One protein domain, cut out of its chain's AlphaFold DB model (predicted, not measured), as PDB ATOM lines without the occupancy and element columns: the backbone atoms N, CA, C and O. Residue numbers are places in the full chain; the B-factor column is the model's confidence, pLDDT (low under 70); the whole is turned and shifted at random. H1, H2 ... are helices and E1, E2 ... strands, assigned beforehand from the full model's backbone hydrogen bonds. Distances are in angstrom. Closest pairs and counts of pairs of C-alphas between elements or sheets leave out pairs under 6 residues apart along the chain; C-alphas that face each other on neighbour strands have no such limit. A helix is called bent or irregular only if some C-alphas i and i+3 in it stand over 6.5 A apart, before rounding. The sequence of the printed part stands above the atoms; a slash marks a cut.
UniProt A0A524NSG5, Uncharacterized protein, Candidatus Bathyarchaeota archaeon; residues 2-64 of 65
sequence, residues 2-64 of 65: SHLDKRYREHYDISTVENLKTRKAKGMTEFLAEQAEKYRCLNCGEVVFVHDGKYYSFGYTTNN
ATOM      1  N   SER A   2      10.471  15.809 -18.185       75.12
ATOM      2  CA  SER A   2       9.282  15.828 -17.311       75.12
ATOM      3  C   SER A   2       8.799  17.234 -16.924       75.12
ATOM      4  O   SER A   2       7.602  17.481 -16.950       75.12
ATOM      5  N   HIS A   3       9.701  18.176 -16.625       89.81
ATOM      6  CA  HIS A   3       9.314  19.543 -16.241       89.81
ATOM      7  C   HIS A   3       8.649  20.336 -17.374       89.81
ATOM      8  O   HIS A   3       7.689  21.063 -17.134       89.81
ATOM      9  N   LEU A   4       9.133  20.173 -18.610       90.75
ATOM     10  CA  LEU A   4       8.545  20.820 -19.786       90.75
ATOM     11  C   LEU A   4       7.135  20.287 -20.041       90.75
ATOM     12  O   LEU A   4       6.195  21.052 -20.208       90.75
ATOM     13  N   ASP A   5       7.001  18.967 -20.025       93.56
ATOM     14  CA  ASP A   5       5.738  18.280 -20.253       93.56
ATOM     15  C   ASP A   5       4.708  18.587 -19.157       93.56
ATOM     16  O   ASP A   5       3.544  18.823 -19.458       93.56
ATOM     17  N   LYS A   6       5.149  18.682 -17.894       94.56
ATOM     18  CA  LYS A   6       4.316  19.128 -16.773       94.56
ATOM     19  C   LYS A   6       3.775  20.541 -17.003       94.56
ATOM     20  O   LYS A   6       2.564  20.724 -17.004       94.56
ATOM     21  N   ARG A   7       4.659  21.510 -17.278       94.00
ATOM     22  CA  ARG A   7       4.264  22.900 -17.552       94.00
ATOM     23  C   ARG A   7       3.265  22.982 -18.707       94.00
ATOM     24  O   ARG A   7       2.298  23.727 -18.633       94.00
ATOM     25  N   TYR A   8       3.505  22.236 -19.780       94.50
ATOM     26  CA  TYR A   8       2.639  22.277 -20.954       94.50
ATOM     27  C   TYR A   8       1.253  21.678 -20.696       94.50
ATOM     28  O   TYR A   8       0.271  22.225 -21.193       94.50
ATOM     29  N   ARG A   9       1.150  20.632 -19.867       93.94
ATOM     30  CA  ARG A   9      -0.155  20.121 -19.430       93.94
ATOM     31  C   ARG A   9      -0.883  21.124 -18.541       93.94
ATOM     32  O   ARG A   9      -2.055  21.379 -18.760       93.94
ATOM     33  N   GLU A  10      -0.181  21.710 -17.573       94.56
ATOM     34  CA  GLU A  10      -0.784  22.622 -16.590       94.56
ATOM     35  C   GLU A  10      -1.257  23.945 -17.205       94.56
ATOM     36  O   GLU A  10      -2.272  24.483 -16.776       94.56
ATOM     37  N   HIS A  11      -0.536  24.477 -18.197       93.19
ATOM     38  CA  HIS A  11      -0.824  25.805 -18.751       93.19
ATOM     39  C   HIS A  11      -1.518  25.796 -20.111       93.19
ATOM     40  O   HIS A  11      -2.141  26.796 -20.459       93.19
ATOM     41  N   TYR A  12      -1.375  24.724 -20.891       91.50
ATOM     42  CA  TYR A  12      -1.819  24.696 -22.289       91.50
ATOM     43  C   TYR A  12      -2.670  23.469 -22.626       91.50
ATOM     44  O   TYR A  12      -3.076  23.325 -23.772       91.50
ATOM     45  N   ASP A  13      -2.915  22.571 -21.664       90.31
ATOM     46  CA  ASP A  13      -3.642  21.311 -21.871       90.31
ATOM     47  C   ASP A  13      -3.073  20.454 -23.025       90.31
ATOM     48  O   ASP A  13      -3.775  19.760 -23.766       90.31
ATOM     49  N   ILE A  14      -1.746  20.503 -23.214       92.06
ATOM     50  CA  ILE A  14      -1.044  19.674 -24.202       92.06
ATOM     51  C   ILE A  14       0.115  18.914 -23.562       92.06
ATOM     52  O   ILE A  14       0.790  19.405 -22.661       92.06
ATOM     53  N   SER A  15       0.420  17.725 -24.083       94.19
ATOM     54  CA  SER A  15       1.622  16.981 -23.703       94.19
ATOM     55  C   SER A  15       2.628  16.955 -24.845       94.19
ATOM     56  O   SER A  15       2.406  16.359 -25.897       94.19
ATOM     57  N   THR A  16       3.789  17.556 -24.602       91.69
ATOM     58  CA  THR A  16       4.912  17.521 -25.551       91.69
ATOM     59  C   THR A  16       5.512  16.118 -25.671       91.69
ATOM     60  O   THR A  16       6.010  15.752 -26.738       91.69
ATOM     61  N   VAL A  17       5.426  15.308 -24.609       94.88
ATOM     62  CA  VAL A  17       5.863  13.903 -24.623       94.88
ATOM     63  C   VAL A  17       4.929  13.044 -25.470       94.88
ATOM     64  O   VAL A  17       5.426  12.262 -26.282       94.88
ATOM     65  N   GLU A  18       3.611  13.202 -25.339       94.69
ATOM     66  CA  GLU A  18       2.664  12.474 -26.194       94.69
ATOM     67  C   GLU A  18       2.805  12.897 -27.660       94.69
ATOM     68  O   GLU A  18       2.915  12.032 -28.524       94.69
ATOM     69  N   ASN A  19       2.968  14.194 -27.947       94.69
ATOM     70  CA  ASN A  19       3.251  14.660 -29.309       94.69
ATOM     71  C   ASN A  19       4.507  13.996 -29.902       94.69
ATOM     72  O   ASN A  19       4.505  13.550 -31.051       94.69
ATOM     73  N   LEU A  20       5.580  13.878 -29.110       95.00
ATOM     74  CA  LEU A  20       6.803  13.199 -29.540       95.00
ATOM     75  C   LEU A  20       6.575  11.703 -29.803       95.00
ATOM     76  O   LEU A  20       7.116  11.181 -30.781       95.00
ATOM     77  N   LYS A  21       5.812  11.014 -28.946       95.88
ATOM     78  CA  LYS A  21       5.473   9.592 -29.127       95.88
ATOM     79  C   LYS A  21       4.647   9.383 -30.394       95.88
ATOM     80  O   LYS A  21       5.022   8.545 -31.211       95.88
ATOM     81  N   THR A  22       3.604  10.184 -30.600       95.81
ATOM     82  CA  THR A  22       2.741  10.109 -31.786       95.81
ATOM     83  C   THR A  22       3.544  10.329 -33.060       95.81
ATOM     84  O   THR A  22       3.489   9.501 -33.965       95.81
ATOM     85  N   ARG A  23       4.385  11.369 -33.106       96.12
ATOM     86  CA  ARG A  23       5.256  11.630 -34.261       96.12
ATOM     87  C   ARG A  23       6.246  10.493 -34.530       96.12
ATOM     88  O   ARG A  23       6.579  10.239 -35.681       96.12
ATOM     89  N   LYS A  24       6.747   9.816 -33.490       96.56
ATOM     90  CA  LYS A  24       7.621   8.641 -33.661       96.56
ATOM     91  C   LYS A  24       6.865   7.419 -34.189       96.56
ATOM     92  O   LYS A  24       7.459   6.644 -34.924       96.56
ATOM     93  N   ALA A  25       5.599   7.252 -33.810       97.50
ATOM     94  CA  ALA A  25       4.781   6.109 -34.210       97.50
ATOM     95  C   ALA A  25       4.185   6.257 -35.620       97.50
ATOM     96  O   ALA A  25       4.171   5.293 -36.374       97.50
ATOM     97  N   LYS A  26       3.712   7.460 -35.962       95.94
ATOM     98  CA  LYS A  26       2.967   7.771 -37.198       95.94
ATOM     99  C   LYS A  26       3.789   8.546 -38.236       95.94
ATOM    100  O   LYS A  26       3.400   8.745 -39.377       95.94
ATOM    101  N   GLY A  27       4.964   9.034 -37.846       96.25
ATOM    102  CA  GLY A  27       5.743   9.946 -38.677       96.25
ATOM    103  C   GLY A  27       5.204  11.378 -38.659       96.25
ATOM    104  O   GLY A  27       4.244  11.717 -37.966       96.25
ATOM    105  N   MET A  28       5.888  12.264 -39.384       96.19
ATOM    106  CA  MET A  28       5.619  13.705 -39.334       96.19
ATOM    107  C   MET A  28       4.325  14.094 -40.055       96.19
ATOM    108  O   MET A  28       3.567  14.899 -39.528       96.19
ATOM    109  N   THR A  29       4.075  13.546 -41.245       97.25
ATOM    110  CA  THR A  29       2.941  13.950 -42.091       97.25
ATOM    111  C   THR A  29       1.603  13.684 -41.408       97.25
ATOM    112  O   THR A  29       0.780  14.588 -41.293       97.25
ATOM    113  N   GLU A  30       1.416  12.471 -40.891       96.88
ATOM    114  CA  GLU A  30       0.197  12.072 -40.180       96.88
ATOM    115  C   GLU A  30       0.033  12.859 -38.879       96.88
ATOM    116  O   GLU A  30      -1.042  13.381 -38.600       96.88
ATOM    117  N   PHE A  31       1.122  13.039 -38.124       96.94
ATOM    118  CA  PHE A  31       1.105  13.871 -36.924       96.94
ATOM    119  C   PHE A  31       0.655  15.308 -37.228       96.94
ATOM    120  O   PHE A  31      -0.200  15.834 -36.518       96.94
ATOM    121  N   LEU A  32       1.195  15.941 -38.273       95.06
ATOM    122  CA  LEU A  32       0.828  17.309 -38.646       95.06
ATOM    123  C   LEU A  32      -0.632  17.413 -39.095       95.06
ATOM    124  O   LEU A  32      -1.291  18.375 -38.709       95.06
ATOM    125  N   ALA A  33      -1.148  16.434 -39.842       95.25
ATOM    126  CA  ALA A  33      -2.562  16.394 -40.216       95.25
ATOM    127  C   ALA A  33      -3.471  16.296 -38.975       95.25
ATOM    128  O   ALA A  33      -4.437  17.046 -38.853       95.25
ATOM    129  N   GLU A  34      -3.114  15.443 -38.010       94.81
ATOM    130  CA  GLU A  34      -3.843  15.314 -36.742       94.81
ATOM    131  C   GLU A  34      -3.782  16.593 -35.897       94.81
ATOM    132  O   GLU A  34      -4.783  16.973 -35.293       94.81
ATOM    133  N   GLN A  35      -2.629  17.273 -35.839       94.62
ATOM    134  CA  GLN A  35      -2.525  18.549 -35.120       94.62
ATOM    135  C   GLN A  35      -3.318  19.659 -35.819       94.62
ATOM    136  O   GLN A  35      -3.978  20.438 -35.136       94.62
ATOM    137  N   ALA A  36      -3.269  19.729 -37.152       92.06
ATOM    138  CA  ALA A  36      -4.012  20.719 -37.925       92.06
ATOM    139  C   ALA A  36      -5.516  20.593 -37.672       92.06
ATOM    140  O   ALA A  36      -6.160  21.601 -37.413       92.06
ATOM    141  N   GLU A  37      -6.048  19.367 -37.656       92.62
ATOM    142  CA  GLU A  37      -7.456  19.124 -37.338       92.62
ATOM    143  C   GLU A  37      -7.771  19.417 -35.864       92.62
ATOM    144  O   GLU A  37      -8.731  20.124 -35.562       92.62
ATOM    145  N   LYS A  38      -6.931  18.945 -34.931       91.62
ATOM    146  CA  LYS A  38      -7.136  19.144 -33.487       91.62
ATOM    147  C   LYS A  38      -7.209  20.621 -33.095       91.62
ATOM    148  O   LYS A  38      -7.983  20.978 -32.211       91.62
ATOM    149  N   TYR A  39      -6.373  21.457 -33.705       91.00
ATOM    150  CA  TYR A  39      -6.299  22.887 -33.408       91.00
ATOM    151  C   TYR A  39      -7.046  23.740 -34.433       91.00
ATOM    152  O   TYR A  39      -6.878  24.956 -34.444       91.00
ATOM    153  N   ARG A  40      -7.880  23.140 -35.283       89.31
ATOM    154  CA  ARG A  40      -8.700  23.881 -36.234       89.31
ATOM    155  C   ARG A  40      -9.817  24.619 -35.501       89.31
ATOM    156  O   ARG A  40     -10.643  24.013 -34.822       89.31
ATOM    157  N   CYS A  41      -9.897  25.932 -35.685       85.88
ATOM    158  CA  CYS A  41     -11.054  26.695 -35.244       85.88
ATOM    159  C   CYS A  41     -12.262  26.347 -36.127       85.88
ATOM    160  O   CYS A  41     -12.212  26.479 -37.350       85.88
ATOM    161  N   LEU A  42     -13.378  25.947 -35.517       84.69
ATOM    162  CA  LEU A  42     -14.595  25.591 -36.256       84.69
ATOM    163  C   LEU A  42     -15.288  26.797 -36.908       84.69
ATOM    164  O   LEU A  42     -16.069  26.610 -37.836       84.69
ATOM    165  N   ASN A  43     -15.001  28.016 -36.443       82.19
ATOM    166  CA  ASN A  43     -15.615  29.238 -36.958       82.19
ATOM    167  C   ASN A  43     -14.901  29.764 -38.214       82.19
ATOM    168  O   ASN A  43     -15.536  30.036 -39.227       82.19
ATOM    169  N   CYS A  44     -13.573  29.895 -38.165       82.69
ATOM    170  CA  CYS A  44     -12.788  30.486 -39.256       82.69
ATOM    171  C   CYS A  44     -11.944  29.472 -40.043       82.69
ATOM    172  O   CYS A  44     -11.461  29.799 -41.121       82.69
ATOM    173  N   GLY A  45     -11.748  28.253 -39.529       83.19
ATOM    174  CA  GLY A  45     -10.887  27.238 -40.140       83.19
ATOM    175  C   GLY A  45      -9.385  27.425 -39.900       83.19
ATOM    176  O   GLY A  45      -8.618  26.555 -40.301       83.19
ATOM    177  N   GLU A  46      -8.971  28.506 -39.236       86.81
ATOM    178  CA  GLU A  46      -7.569  28.782 -38.903       86.81
ATOM    179  C   GLU A  46      -7.066  27.927 -37.736       86.81
ATOM    180  O   GLU A  46      -7.845  27.409 -36.931       86.81
ATOM    181  N   VAL A  47      -5.742  27.816 -37.614       87.19
ATOM    182  CA  VAL A  47      -5.097  27.095 -36.509       87.19
ATOM    183  C   VAL A  47      -5.071  27.957 -35.245       87.19
ATOM    184  O   VAL A  47      -4.569  29.083 -35.243       87.19
ATOM    185  N   VAL A  48      -5.580  27.396 -34.152       88.50
ATOM    186  CA  VAL A  48      -5.545  27.974 -32.809       88.50
ATOM    187  C   VAL A  48      -4.180  27.715 -32.171       88.50
ATOM    188  O   VAL A  48      -3.702  26.582 -32.084       88.50
ATOM    189  N   PHE A  49      -3.546  28.776 -31.694       87.62
ATOM    190  CA  PHE A  49      -2.258  28.732 -31.025       87.62
ATOM    191  C   PHE A  49      -2.418  28.217 -29.593       87.62
ATOM    192  O   PHE A  49      -3.212  28.713 -28.799       87.62
ATOM    193  N   VAL A  50      -1.599  27.229 -29.233       87.25
ATOM    194  CA  VAL A  50      -1.675  26.535 -27.934       87.25
ATOM    195  C   VAL A  50      -1.327  27.415 -26.731       87.25
ATOM    196  O   VAL A  50      -1.658  27.064 -25.605       87.25
ATOM    197  N   HIS A  51      -0.630  28.534 -26.940       86.75
ATOM    198  CA  HIS A  51      -0.145  29.383 -25.849       86.75
ATOM    199  C   HIS A  51      -1.112  30.482 -25.434       86.75
ATOM    200  O   HIS A  51      -1.125  30.861 -24.265       86.75
ATOM    201  N   ASP A  52      -1.874  31.013 -26.381       83.38
ATOM    202  CA  ASP A  52      -2.773  32.144 -26.165       83.38
ATOM    203  C   ASP A  52      -4.235  31.809 -26.497       83.38
ATOM    204  O   ASP A  52      -5.108  32.622 -26.203       83.38
ATOM    205  N   GLY A  53      -4.518  30.628 -27.069       81.00
ATOM    206  CA  GLY A  53      -5.865  30.219 -27.471       81.00
ATOM    207  C   GLY A  53      -6.436  31.074 -28.605       81.00
ATOM    208  O   GLY A  53      -7.654  31.117 -28.794       81.00
ATOM    209  N   LYS A  54      -5.579  31.792 -29.337       82.19
ATOM    210  CA  LYS A  54      -5.983  32.708 -30.406       82.19
ATOM    211  C   LYS A  54      -5.685  32.101 -31.759       82.19
ATOM    212  O   LYS A  54      -4.829  31.236 -31.898       82.19
ATOM    213  N   TYR A  55      -6.374  32.588 -32.772       79.62
ATOM    214  CA  TYR A  55      -6.011  32.376 -34.165       79.62
ATOM    215  C   TYR A  55      -5.865  33.743 -34.828       79.62
ATOM    216  O   TYR A  55      -6.528  34.708 -34.440       79.62
ATOM    217  N   TYR A  56      -4.971  33.837 -35.808       68.44
ATOM    218  CA  TYR A  56      -4.686  35.086 -36.506       68.44
ATOM    219  C   TYR A  56      -5.267  34.996 -37.911       68.44
ATOM    220  O   TYR A  56      -4.703  34.329 -38.773       68.44
ATOM    221  N   SER A  57      -6.391  35.672 -38.137       65.75
ATOM    222  CA  SER A  57      -6.956  35.855 -39.474       65.75
ATOM    223  C   SER A  57      -6.794  37.321 -39.871       65.75
ATOM    224  O   SER A  57      -7.179  38.202 -39.104       65.75
ATOM    225  N   PHE A  58      -6.142  37.567 -41.015       54.97
ATOM    226  CA  PHE A  58      -5.925  38.869 -41.674       54.97
ATOM    227  C   PHE A  58      -6.185  40.120 -40.806       54.97
ATOM    228  O   PHE A  58      -7.166  40.834 -40.991       54.97
ATOM    229  N   GLY A  59      -5.273  40.409 -39.871       57.81
ATOM    230  CA  GLY A  59      -5.262  41.668 -39.114       57.81
ATOM    231  C   GLY A  59      -6.146  41.727 -37.861       57.81
ATOM    232  O   GLY A  59      -6.153  42.765 -37.202       57.81
ATOM    233  N   TYR A  60      -6.831  40.644 -37.484       58.06
ATOM    234  CA  TYR A  60      -7.668  40.599 -36.281       58.06
ATOM    235  C   TYR A  60      -7.186  39.531 -35.289       58.06
ATOM    236  O   TYR A  60      -6.907  38.391 -35.659       58.06
ATOM    237  N   THR A  61      -7.097  39.903 -34.007       56.94
ATOM    238  CA  THR A  61      -6.889  38.960 -32.899       56.94
ATOM    239  C   THR A  61      -8.241  38.582 -32.318       56.94
ATOM    240  O   THR A  61      -8.872  39.393 -31.636       56.94
ATOM    241  N   THR A  62      -8.686  37.361 -32.568       62.22
ATOM    242  CA  THR A  62      -9.946  36.845 -32.032       62.22
ATOM    243  C   THR A  62      -9.665  35.668 -31.110       62.22
ATOM    244  O   THR A  62      -8.839  34.807 -31.414       62.22
ATOM    245  N   ASN A  63     -10.333  35.652 -29.956       57.41
ATOM    246  CA  ASN A  63     -10.284  34.511 -29.049       57.41
ATOM    247  C   ASN A  63     -11.091  33.363 -29.664       57.41
ATOM    248  O   ASN A  63     -12.136  33.596 -30.281       57.41
ATOM    249  N   ASN A  64     -10.613  32.134 -29.495       51.78
ATOM    250  CA  ASN A  64     -11.459  30.972 -29.719       51.78
ATOM    251  C   ASN A  64     -12.575  30.974 -28.646       51.78
ATOM    252  O   ASN A  64     -12.243  31.217 -27.482       51.78
TER     253      ASN A  64
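AT A GLANCE: This is residues 2 to 64 of the 65 residues of an uncharacterized protein of Candidatus Bathyarchaeota archaeon (UniProt A0A524NSG5). Look for an open, three-sided frame of helix, with a small two-stranded hairpin, E1 and E2, at the end away from H2a. H1 makes one side of the frame, and the bent helix H2 makes the other two: its arm H2a meets H1 at a corner, and its arm H2b turns from H2a toward the hairpin, which follows after a long loop, residues 39 to 53. The printed part has 63 residues with two named helices and two named strands, in the order H1, H2, E1, E2; the strands form one antiparallel sheet, order E1 - E2, and the class is mostly helix. The whole is only just loose, close to compact, with a radius of gyration of the C-alphas of 13.1 A and spans of 35 by 26 by 16 A.

IN THESE COORDINATES: Begin at the sheet: find C-alpha 54 at (-5.983, 32.708, -30.406), where strand E1, residues 54 to 57, begins. Strand E2, residues 60 to 63, ends at C-alpha 63 at (-10.284, 34.511, -29.049). Then go back to C-alpha 2 at (9.282, 15.828, -17.311), from which helix H1, residues 2 to 12, runs 15.1 A. Helix H2, residues 16 to 38, was assigned as one helix by its hydrogen bonds but is bent, with C-alphas 25 and 28 lying 9.2 A apart. Its arms are H2a, residues 16 to 25, 14.3 A long, and H2b, residues 28 to 38, 15.0 A long; residues 26 and 27 belong to neither.

HOW THE PARTS SIT: E1 and E2 are a hairpin of antiparallel strands, with 150 degrees between their directions. Look at C-alphas 54 and 63, which face each other at 4.9 A, and at N 60 and O 57, within hydrogen-bond range at 3.0 A. Both strands are apart from H1 and H2a, and E2 is also apart from H2b. H2b touches H2a, and their closest C-alphas, those of Phe 31 and Arg 23, are 5.4 A apart. These arms run opposite ways at a steep tilt of 49 degrees. H2a also touches H1, where the closest C-alphas, those of Thr 16 and Asp 5, are 5.4 A apart. H1 and H2a are about perpendicular, at 74 degrees. H1 and H2b are apart. In H1, H2a and H2b every O i to N i+4 pair is within hydrogen-bond range.

THE WHOLE: The two C-alphas farthest apart are those of Ala 25 and Gly 59, at 37.3 A. The printed part runs from residue 2 to residue 64 with no cut. The links from H1 to H2 and from E1 to E2 are tight, and the link from H2 to E1, with 15 residues, is long. The mean pLDDT of the printed part is 86.6; look for the values under 70 at residues 56 to 64, of which 56 and 57 belong to E1 and 60 to 63 to E2.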